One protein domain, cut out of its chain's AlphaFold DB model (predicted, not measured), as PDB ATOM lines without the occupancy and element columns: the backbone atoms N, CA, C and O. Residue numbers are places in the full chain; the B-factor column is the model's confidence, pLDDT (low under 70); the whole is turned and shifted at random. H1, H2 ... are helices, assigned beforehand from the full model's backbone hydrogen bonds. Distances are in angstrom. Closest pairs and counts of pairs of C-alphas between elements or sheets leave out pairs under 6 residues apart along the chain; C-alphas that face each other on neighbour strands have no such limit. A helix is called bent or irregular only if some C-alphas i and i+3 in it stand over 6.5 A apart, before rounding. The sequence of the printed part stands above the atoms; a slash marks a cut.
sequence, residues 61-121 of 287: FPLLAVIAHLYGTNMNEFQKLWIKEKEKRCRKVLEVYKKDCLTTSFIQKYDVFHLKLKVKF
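This is residues 61 to 121 of the 287 residues of an uncharacterized protein of Cylicostephanus goldi (UniProt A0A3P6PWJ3). A long helix, H2, makes the middle of an open chain of three helices: H3 turns off at one end of it, the two making an L, and the short H1 folds back from its other end, making a V with it. The helices meet near their ends, and residues 83 to 97 of H2 and 108 to 121 of H3 stand free, with no compact core. The printed part has 61 residues, with three named helices in the order H1, H2, H3 and no named strand; the class is all helix. The whole is extended, with a radius of gyration of the C-alphas of 18.5 A, and elongated, with spans of 53 by 29 by 17 A.

H2, the longest helix, holds residues 75 to 98 and measures 33.2 A from first to last C-alpha, from C-alpha 75 at (58.724, 9.816, -3.322) to C-alpha 98 at (33.542, -4.611, 12.704). It has a kink of 33 degrees near residue 84. H2 is neither bent nor irregular, but only just: C-alphas 84 and 87 are 6.2 A apart. H3, residues 101 to 121, is 30.0 A long and ends with C-alpha 121 at (34.980, -28.608, -3.411). H1, residues 61 to 70, is 14.3 A long and begins with C-alpha 61 at (48.363, 5.894, -4.249).

H2 and H1 touch only at the corner by their link, and H2 does so with residues 75 to 78 alone. Their closest C-alphas, those of Ala 68 and Met 75, are 6.7 A apart. Their lines stand at a steep tilt of 44 degrees, and they run opposite ways. At its other end H2 only just touches H3, with 3 pairs of C-alphas within 8 A, and only at the corner. H2 touches H3 with residues 97 to 98 alone, and H3 touches H2 with residues 103 to 104 alone; their closest C-alphas, those of Tyr 97 and Thr 103, are 6.2 A apart. The lines of H2 and H3 are about perpendicular, at 86 degrees. H1 and H3 are apart. Every O i to N i+4 pair is within hydrogen-bond range in H1; in H2 it is 18 of 20 and in H3 16 of 17.

The two C-alphas farthest apart are those of Gly 72 and Lys 120, at 54.8 A. The printed part has no cut, and both links, H1 to H2 with 4 residues and H2 to H3 with 2, are tight. The mean pLDDT of the printed part is 72.4, and 29 residues are under 70: residue 61, residues 89 to 90, 93 to 94, 97 to 100 and 102 to 121. H3 has a mean pLDDT of 63, H2 of 76 and H1 of 78.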
ATOM      1  N   PHE A  61      46.950   5.502  -4.314       69.56
ATOM      2  CA  PHE A  61      48.363   5.894  -4.249       69.56
ATOM      3  C   PHE A  61      48.784   6.915  -5.331       69.56
ATOM      4  O   PHE A  61      49.495   7.858  -4.980       69.56
ATOM      5  N   PRO A  62      48.295   6.839  -6.592       72.19
ATOM      6  CA  PRO A  62      48.558   7.862  -7.607       72.19
ATOM      7  C   PRO A  62      48.174   9.292  -7.199       72.19
ATOM      8  O   PRO A  62      48.919  10.226  -7.481       72.19
ATOM      9  N   LEU A  63      47.054   9.489  -6.492       74.94
ATOM     10  CA  LEU A  63      46.607  10.823  -6.079       74.94
ATOM     11  C   LEU A  63      47.560  11.428  -5.038       74.94
ATOM     12  O   LEU A  63      47.885  12.613  -5.077       74.94
ATOM     13  N   LEU A  64      48.050  10.595  -4.122       76.19
ATOM     14  CA  LEU A  64      49.025  11.010  -3.119       76.19
ATOM     15  C   LEU A  64      50.424  11.211  -3.688       76.19
ATOM     16  O   LEU A  64      51.130  12.096  -3.216       76.19
ATOM     17  N   ALA A  65      50.806  10.441  -4.706       76.38
ATOM     18  CA  ALA A  65      52.052  10.650  -5.432       76.38
ATOM     19  C   ALA A  65      52.090  12.043  -6.084       76.38
ATOM     20  O   ALA A  65      53.092  12.749  -5.975       76.38
ATOM     21  N   VAL A  66      50.974  12.487  -6.677       78.31
ATOM     22  CA  VAL A  66      50.842  13.844  -7.237       78.31
ATOM     23  C   VAL A  66      50.972  14.911  -6.148       78.31
ATOM     24  O   VAL A  66      51.674  15.904  -6.336       78.31
ATOM     25  N   ILE A  67      50.343  14.700  -4.990       77.75
ATOM     26  CA  ILE A  67      50.456  15.615  -3.847       77.75
ATOM     27  C   ILE A  67      51.911  15.673  -3.353       77.75
ATOM     28  O   ILE A  67      52.459  16.761  -3.215       77.75
ATOM     29  N   ALA A  68      52.569  14.532  -3.142       83.06
ATOM     30  CA  ALA A  68      53.965  14.481  -2.705       83.06
ATOM     31  C   ALA A  68      54.908  15.196  -3.688       83.06
ATOM     32  O   ALA A  68      55.774  15.960  -3.262       83.06
ATOM     33  N   HIS A  69      54.681  15.036  -4.995       83.25
ATOM     34  CA  HIS A  69      55.412  15.767  -6.027       83.25
ATOM     35  C   HIS A  69      55.189  17.289  -5.934       83.25
ATOM     36  O   HIS A  69      56.149  18.054  -6.006       83.25
ATOM     37  N   LEU A  70      53.949  17.746  -5.710       85.38
ATOM     38  CA  LEU A  70      53.633  19.174  -5.540       85.38
ATOM     39  C   LEU A  70      54.309  19.802  -4.312       85.38
ATOM     40  O   LEU A  70      54.684  20.972  -4.356       85.38
ATOM     41  N   TYR A  71      54.488  19.039  -3.233       86.19
ATOM     42  CA  TYR A  71      55.162  19.502  -2.014       86.19
ATOM     43  C   TYR A  71      56.690  19.322  -2.046       86.19
ATOM     44  O   TYR A  71      57.367  19.687  -1.084       86.19
ATOM     45  N   GLY A  72      57.249  18.802  -3.145       91.25
ATOM     46  CA  GLY A  72      58.687  18.560  -3.286       91.25
ATOM     47  C   GLY A  72      59.217  17.470  -2.351       91.25
ATOM     48  O   GLY A  72      60.412  17.432  -2.057       91.25
ATOM     49  N   THR A  73      58.341  16.597  -1.852       89.31
ATOM     50  CA  THR A  73      58.711  15.507  -0.952       89.31
ATOM     51  C   THR A  73      59.329  14.362  -1.748       89.31
ATOM     52  O   THR A  73      58.880  14.028  -2.845       89.31
ATOM     53  N   ASN A  74      60.355  13.714  -1.195       91.44
ATOM     54  CA  ASN A  74      60.978  12.571  -1.852       91.44
ATOM     55  C   ASN A  74      59.999  11.383  -1.892       91.44
ATOM     56  O   ASN A  74      59.586  10.871  -0.848       91.44
ATOM     57  N   MET A  75      59.662  10.922  -3.100       84.19
ATOM     58  CA  MET A  75      58.724   9.816  -3.322       84.19
ATOM     59  C   MET A  75      59.116   8.530  -2.583       84.19
ATOM     60  O   MET A  75      58.238   7.815  -2.102       84.19
ATOM     61  N   ASN A  76      60.415   8.264  -2.408       87.25
ATOM     62  CA  ASN A  76      60.892   7.070  -1.704       87.25
ATOM     63  C   ASN A  76      60.611   7.118  -0.196       87.25
ATOM     64  O   ASN A  76      60.295   6.099   0.420       87.25
ATOM     65  N   GLU A  77      60.733   8.295   0.416       88.62
ATOM     66  CA  GLU A  77      60.417   8.486   1.833       88.62
ATOM     67  C   GLU A  77      58.902   8.447   2.049       88.62
ATOM     68  O   GLU A  77      58.410   7.773   2.959       88.62
ATOM     69  N   PHE A  78      58.159   9.074   1.134       85.00
ATOM     70  CA  PHE A  78      56.705   9.055   1.121       85.00
ATOM     71  C   PHE A  78      56.142   7.632   1.006       85.00
ATOM     72  O   PHE A  78      55.271   7.248   1.783       85.00
ATOM     73  N   GLN A  79      56.678   6.810   0.101       84.31
ATOM     74  CA  GLN A  79      56.253   5.420  -0.070       84.31
ATOM     75  C   GLN A  79      56.514   4.575   1.187       84.31
ATOM     76  O   GLN A  79      55.655   3.790   1.592       84.31
ATOM     77  N   LYS A  80      57.664   4.757   1.851       87.12
ATOM     78  CA  LYS A  80      57.982   4.052   3.106       87.12
ATOM     79  C   LYS A  80      57.016   4.423   4.232       87.12
ATOM     80  O   LYS A  80      56.534   3.538   4.942       87.12
ATOM     81  N   LEU A  81      56.710   5.713   4.384       81.19
ATOM     82  CA  LEU A  81      55.718   6.189   5.353       81.19
ATOM     83  C   LEU A  81      54.320   5.666   5.014       81.19
ATOM     84  O   LEU A  81      53.618   5.167   5.893       81.19
ATOM     85  N   TRP A  82      53.959   5.690   3.731       80.06
ATOM     86  CA  TRP A  82      52.675   5.210   3.240       80.06
ATOM     87  C   TRP A  82      52.445   3.732   3.558       80.06
ATOM     88  O   TRP A  82      51.393   3.400   4.098       80.06
ATOM     89  N   ILE A  83      53.420   2.855   3.290       80.69
ATOM     90  CA  ILE A  83      53.328   1.416   3.597       80.69
ATOM     91  C   ILE A  83      53.157   1.201   5.107       80.69
ATOM     92  O   ILE A  83      52.267   0.464   5.532       80.69
ATOM     93  N   LYS A  84      53.940   1.910   5.929       84.44
ATOM     94  CA  LYS A  84      53.870   1.821   7.397       84.44
ATOM     95  C   LYS A  84      52.524   2.296   7.956       84.44
ATOM     96  O   LYS A  84      52.044   1.784   8.968       84.44
ATOM     97  N   GLU A  85      51.910   3.286   7.319       79.75
ATOM     98  CA  GLU A  85      50.638   3.868   7.746       79.75
ATOM     99  C   GLU A  85      49.418   3.180   7.115       79.75
ATOM    100  O   GLU A  85      48.316   3.243   7.668       79.75
ATOM    101  N   LYS A  86      49.599   2.481   5.987       75.38
ATOM    102  CA  LYS A  86      48.564   1.679   5.320       75.38
ATOM    103  C   LYS A  86      48.010   0.628   6.272       75.38
ATOM    104  O   LYS A  86      46.803   0.588   6.481       75.38
ATOM    105  N   GLU A  87      48.872  -0.147   6.929       72.50
ATOM    106  CA  GLU A  87      48.422  -1.169   7.881       72.50
ATOM    107  C   GLU A  87      47.598  -0.589   9.034       72.50
ATOM    108  O   GLU A  87      46.576  -1.158   9.421       72.50
ATOM    109  N   LYS A  88      48.016   0.560   9.580       76.94
ATOM    110  CA  LYS A  88      47.284   1.226  10.666       76.94
ATOM    111  C   LYS A  88      45.908   1.697  10.204       76.94
ATOM    112  O   LYS A  88      44.934   1.540  10.940       76.94
ATOM    113  N   ARG A  89      45.814   2.244   8.989       68.12
ATOM    114  CA  ARG A  89      44.548   2.695   8.400       68.12
ATOM    115  C   ARG A  89      43.632   1.525   8.068       68.12
ATOM    116  O   ARG A  89      42.487   1.559   8.499       68.12
ATOM    117  N   CYS A  90      44.141   0.459   7.447       65.62
ATOM    118  CA  CYS A  90      43.374  -0.768   7.213       65.62
ATOM    119  C   CYS A  90      42.838  -1.358   8.522       65.62
ATOM    120  O   CYS A  90      41.655  -1.671   8.599       65.62
ATOM    121  N   ARG A  91      43.656  -1.445   9.581       70.75
ATOM    122  CA  ARG A  91      43.185  -1.938  10.889       70.75
ATOM    123  C   ARG A  91      42.102  -1.049  11.489       70.75
ATOM    124  O   ARG A  91      41.119  -1.573  11.997       70.75
ATOM    125  N   LYS A  92      42.248   0.276  11.412       72.50
ATOM    126  CA  LYS A  92      41.254   1.219  11.948       72.50
ATOM    127  C   LYS A  92      39.939   1.163  11.171       72.50
ATOM    128  O   LYS A  92      38.875   1.167  11.777       72.50
ATOM    129  N   VAL A  93      40.016   1.062   9.847       63.59
ATOM    130  CA  VAL A  93      38.858   0.883   8.966       63.59
ATOM    131  C   VAL A  93      38.161  -0.443   9.277       63.59
ATOM    132  O   VAL A  93      36.960  -0.449   9.524       63.59
ATOM    133  N   LEU A  94      38.907  -1.546   9.399       62.19
ATOM    134  CA  LEU A  94      38.367  -2.843   9.821       62.19
ATOM    135  C   LEU A  94      37.742  -2.795  11.221       62.19
ATOM    136  O   LEU A  94      36.714  -3.424  11.449       62.19
ATOM    137  N   GLU A  95      38.312  -2.040  12.162       70.81
ATOM    138  CA  GLU A  95      37.738  -1.875  13.501       70.81
ATOM    139  C   GLU A  95      36.415  -1.095  13.476       70.81
ATOM    140  O   GLU A  95      35.491  -1.415  14.227       70.81
ATOM    141  N   VAL A  96      36.306  -0.092  12.598       70.31
ATOM    142  CA  VAL A  96      35.066   0.661  12.367       70.31
ATOM    143  C   VAL A  96      34.017  -0.234  11.702       70.31
ATOM    144  O   VAL A  96      32.899  -0.322  12.206       70.31
ATOM    145  N   TYR A  97      34.382  -0.978  10.655       61.34
ATOM    146  CA  TYR A  97      33.468  -1.894   9.963       61.34
ATOM    147  C   TYR A  97      33.045  -3.095  10.814       61.34
ATOM    148  O   TYR A  97      31.914  -3.561  10.694       61.34
ATOM    149  N   LYS A  98      33.898  -3.563  11.735       68.94
ATOM    150  CA  LYS A  98      33.542  -4.611  12.704       68.94
ATOM    151  C   LYS A  98      32.404  -4.179  13.636       68.94
ATOM    152  O   LYS A  98      31.673  -5.031  14.133       68.94
ATOM    153  N   LYS A  99      32.259  -2.875  13.890       69.44
ATOM    154  CA  LYS A  99      31.187  -2.312  14.728       69.44
ATOM    155  C   LYS A  99      29.916  -2.004  13.934       69.44
ATOM    156  O   LYS A  99      28.893  -1.708  14.545       69.44
ATOM    157  N   ASP A 100      29.968  -2.075  12.606       69.38
ATOM    158  CA  ASP A 100      28.816  -1.841  11.747       69.38
ATOM    159  C   ASP A 100      28.088  -3.163  11.461       69.38
ATOM    160  O   ASP A 100      28.607  -4.065  10.791       69.38
ATOM    161  N   CYS A 101      26.872  -3.254  12.004       71.94
ATOM    162  CA  CYS A 101      25.977  -4.406  11.952       71.94
ATOM    163  C   CYS A 101      25.663  -4.848  10.513       71.94
ATOM    164  O   CYS A 101      25.428  -6.036  10.268       71.94
ATOM    165  N   LEU A 102      25.640  -3.905   9.561       65.06
ATOM    166  CA  LEU A 102      25.359  -4.179   8.149       65.06
ATOM    167  C   LEU A 102      26.512  -4.946   7.504       65.06
ATOM    168  O   LEU A 102      26.291  -5.990   6.889       65.06
ATOM    169  N   THR A 103      27.744  -4.483   7.707       65.62
ATOM    170  CA  THR A 103      28.946  -5.162   7.206       65.62
ATOM    171  C   THR A 103      29.152  -6.509   7.872       65.62
ATOM    172  O   THR A 103      29.488  -7.467   7.187       65.62
ATOM    173  N   THR A 104      28.902  -6.631   9.180       67.81
ATOM    174  CA  THR A 104      29.001  -7.934   9.861       67.81
ATOM    175  C   THR A 104      27.967  -8.921   9.328       67.81
ATOM    176  O   THR A 104      28.315 -10.065   9.053       67.81
ATOM    177  N   SER A 105      26.727  -8.480   9.093       68.00
ATOM    178  CA  SER A 105      25.685  -9.323   8.489       68.00
ATOM    179  C   SER A 105      26.024  -9.733   7.053       68.00
ATOM    180  O   SER A 105      25.718 -10.849   6.634       68.00
ATOM    181  N   PHE A 106      26.659  -8.841   6.288       68.31
ATOM    182  CA  PHE A 106      27.109  -9.124   4.928       68.31
ATOM    183  C   PHE A 106      28.267 -10.130   4.908       68.31
ATOM    184  O   PHE A 106      28.185 -11.127   4.193       68.31
ATOM    185  N   ILE A 107      29.292  -9.919   5.742       67.94
ATOM    186  CA  ILE A 107      30.435 -10.831   5.897       67.94
ATOM    187  C   ILE A 107      29.952 -12.208   6.359       67.94
ATOM    188  O   ILE A 107      30.314 -13.207   5.755       67.94
ATOM    189  N   GLN A 108      29.049 -12.275   7.342       68.25
ATOM    190  CA  GLN A 108      28.524 -13.545   7.846       68.25
ATOM    191  C   GLN A 108      27.720 -14.315   6.783       68.25
ATOM    192  O   GLN A 108      27.823 -15.537   6.693       68.25
ATOM    193  N   LYS A 109      26.950 -13.621   5.932       69.94
ATOM    194  CA  LYS A 109      26.276 -14.251   4.782       69.94
ATOM    195  C   LYS A 109      27.274 -14.759   3.742       69.94
ATOM    196  O   LYS A 109      27.065 -15.845   3.200       69.94
ATOM    197  N   TYR A 110      28.340 -14.005   3.481       60.75
ATOM    198  CA  TYR A 110      29.399 -14.415   2.560       60.75
ATOM    199  C   TYR A 110      30.192 -15.608   3.093       60.75
ATOM    200  O   TYR A 110      30.407 -16.552   2.342       60.75
ATOM    201  N   ASP A 111      30.530 -15.632   4.381       60.12
ATOM    202  CA  ASP A 111      31.224 -16.751   5.024       60.12
ATOM    203  C   ASP A 111      30.387 -18.031   4.970       60.12
ATOM    204  O   ASP A 111      30.913 -19.090   4.644       60.12
ATOM    205  N   VAL A 112      29.072 -17.954   5.199       61.56
ATOM    206  CA  VAL A 112      28.172 -19.115   5.064       61.56
ATOM    207  C   VAL A 112      28.095 -19.594   3.613       61.56
ATOM    208  O   VAL A 112      28.118 -20.800   3.357       61.56
ATOM    209  N   PHE A 113      28.028 -18.673   2.648       61.00
ATOM    210  CA  PHE A 113      28.026 -19.016   1.224       61.00
ATOM    211  C   PHE A 113      29.353 -19.663   0.805       61.00
ATOM    212  O   PHE A 113      29.366 -20.659   0.082       61.00
ATOM    213  N   HIS A 114      30.461 -19.147   1.329       56.44
ATOM    214  CA  HIS A 114      31.804 -19.618   1.052       56.44
ATOM    215  C   HIS A 114      32.102 -20.971   1.709       56.44
ATOM    216  O   HIS A 114      32.675 -21.858   1.080       56.44
ATOM    217  N   LEU A 115      31.650 -21.175   2.947       61.06
ATOM    218  CA  LEU A 115      31.725 -22.458   3.643       61.06
ATOM    219  C   LEU A 115      30.926 -23.525   2.883       61.06
ATOM    220  O   LEU A 115      31.398 -24.643   2.694       61.06
ATOM    221  N   LYS A 116      29.749 -23.160   2.359       60.66
ATOM    222  CA  LYS A 116      28.917 -24.044   1.530       60.66
ATOM    223  C   LYS A 116      29.563 -24.370   0.177       60.66
ATOM    224  O   LYS A 116      29.358 -25.465  -0.343       60.66
ATOM    225  N   LEU A 117      30.354 -23.448  -0.374       59.56
ATOM    226  CA  LEU A 117      31.186 -23.669  -1.561       59.56
ATOM    227  C   LEU A 117      32.371 -24.592  -1.257       59.56
ATOM    228  O   LEU A 117      32.564 -25.556  -1.990       59.56
ATOM    229  N   LYS A 118      33.091 -24.392  -0.145       56.19
ATOM    230  CA  LYS A 118      34.168 -25.306   0.273       56.19
ATOM    231  C   LYS A 118      33.660 -26.732   0.477       56.19
ATOM    232  O   LYS A 118      34.264 -27.656  -0.046       56.19
ATOM    233  N   VAL A 119      32.500 -26.927   1.110       60.25
ATOM    234  CA  VAL A 119      31.905 -28.270   1.288       60.25
ATOM    235  C   VAL A 119      31.612 -28.973  -0.049       60.25
ATOM    236  O   VAL A 119      31.663 -30.198  -0.111       60.25
ATOM    237  N   LYS A 120      31.369 -28.235  -1.142       58.59
ATOM    238  CA  LYS A 120      31.231 -28.822  -2.489       58.59
ATOM    239  C   LYS A 120      32.564 -29.127  -3.182       58.59
ATOM    240  O   LYS A 120      32.571 -29.947  -4.093       58.59
ATOM    241  N   PHE A 121      33.661 -28.488  -2.775       54.03
ATOM    242  CA  PHE A 121      34.980 -28.608  -3.411       54.03
ATOM    243  C   PHE A 121      36.004 -29.437  -2.615       54.03
ATOM    244  O   PHE A 121      37.083 -29.704  -3.137       54.03
TER     245      PHE A 121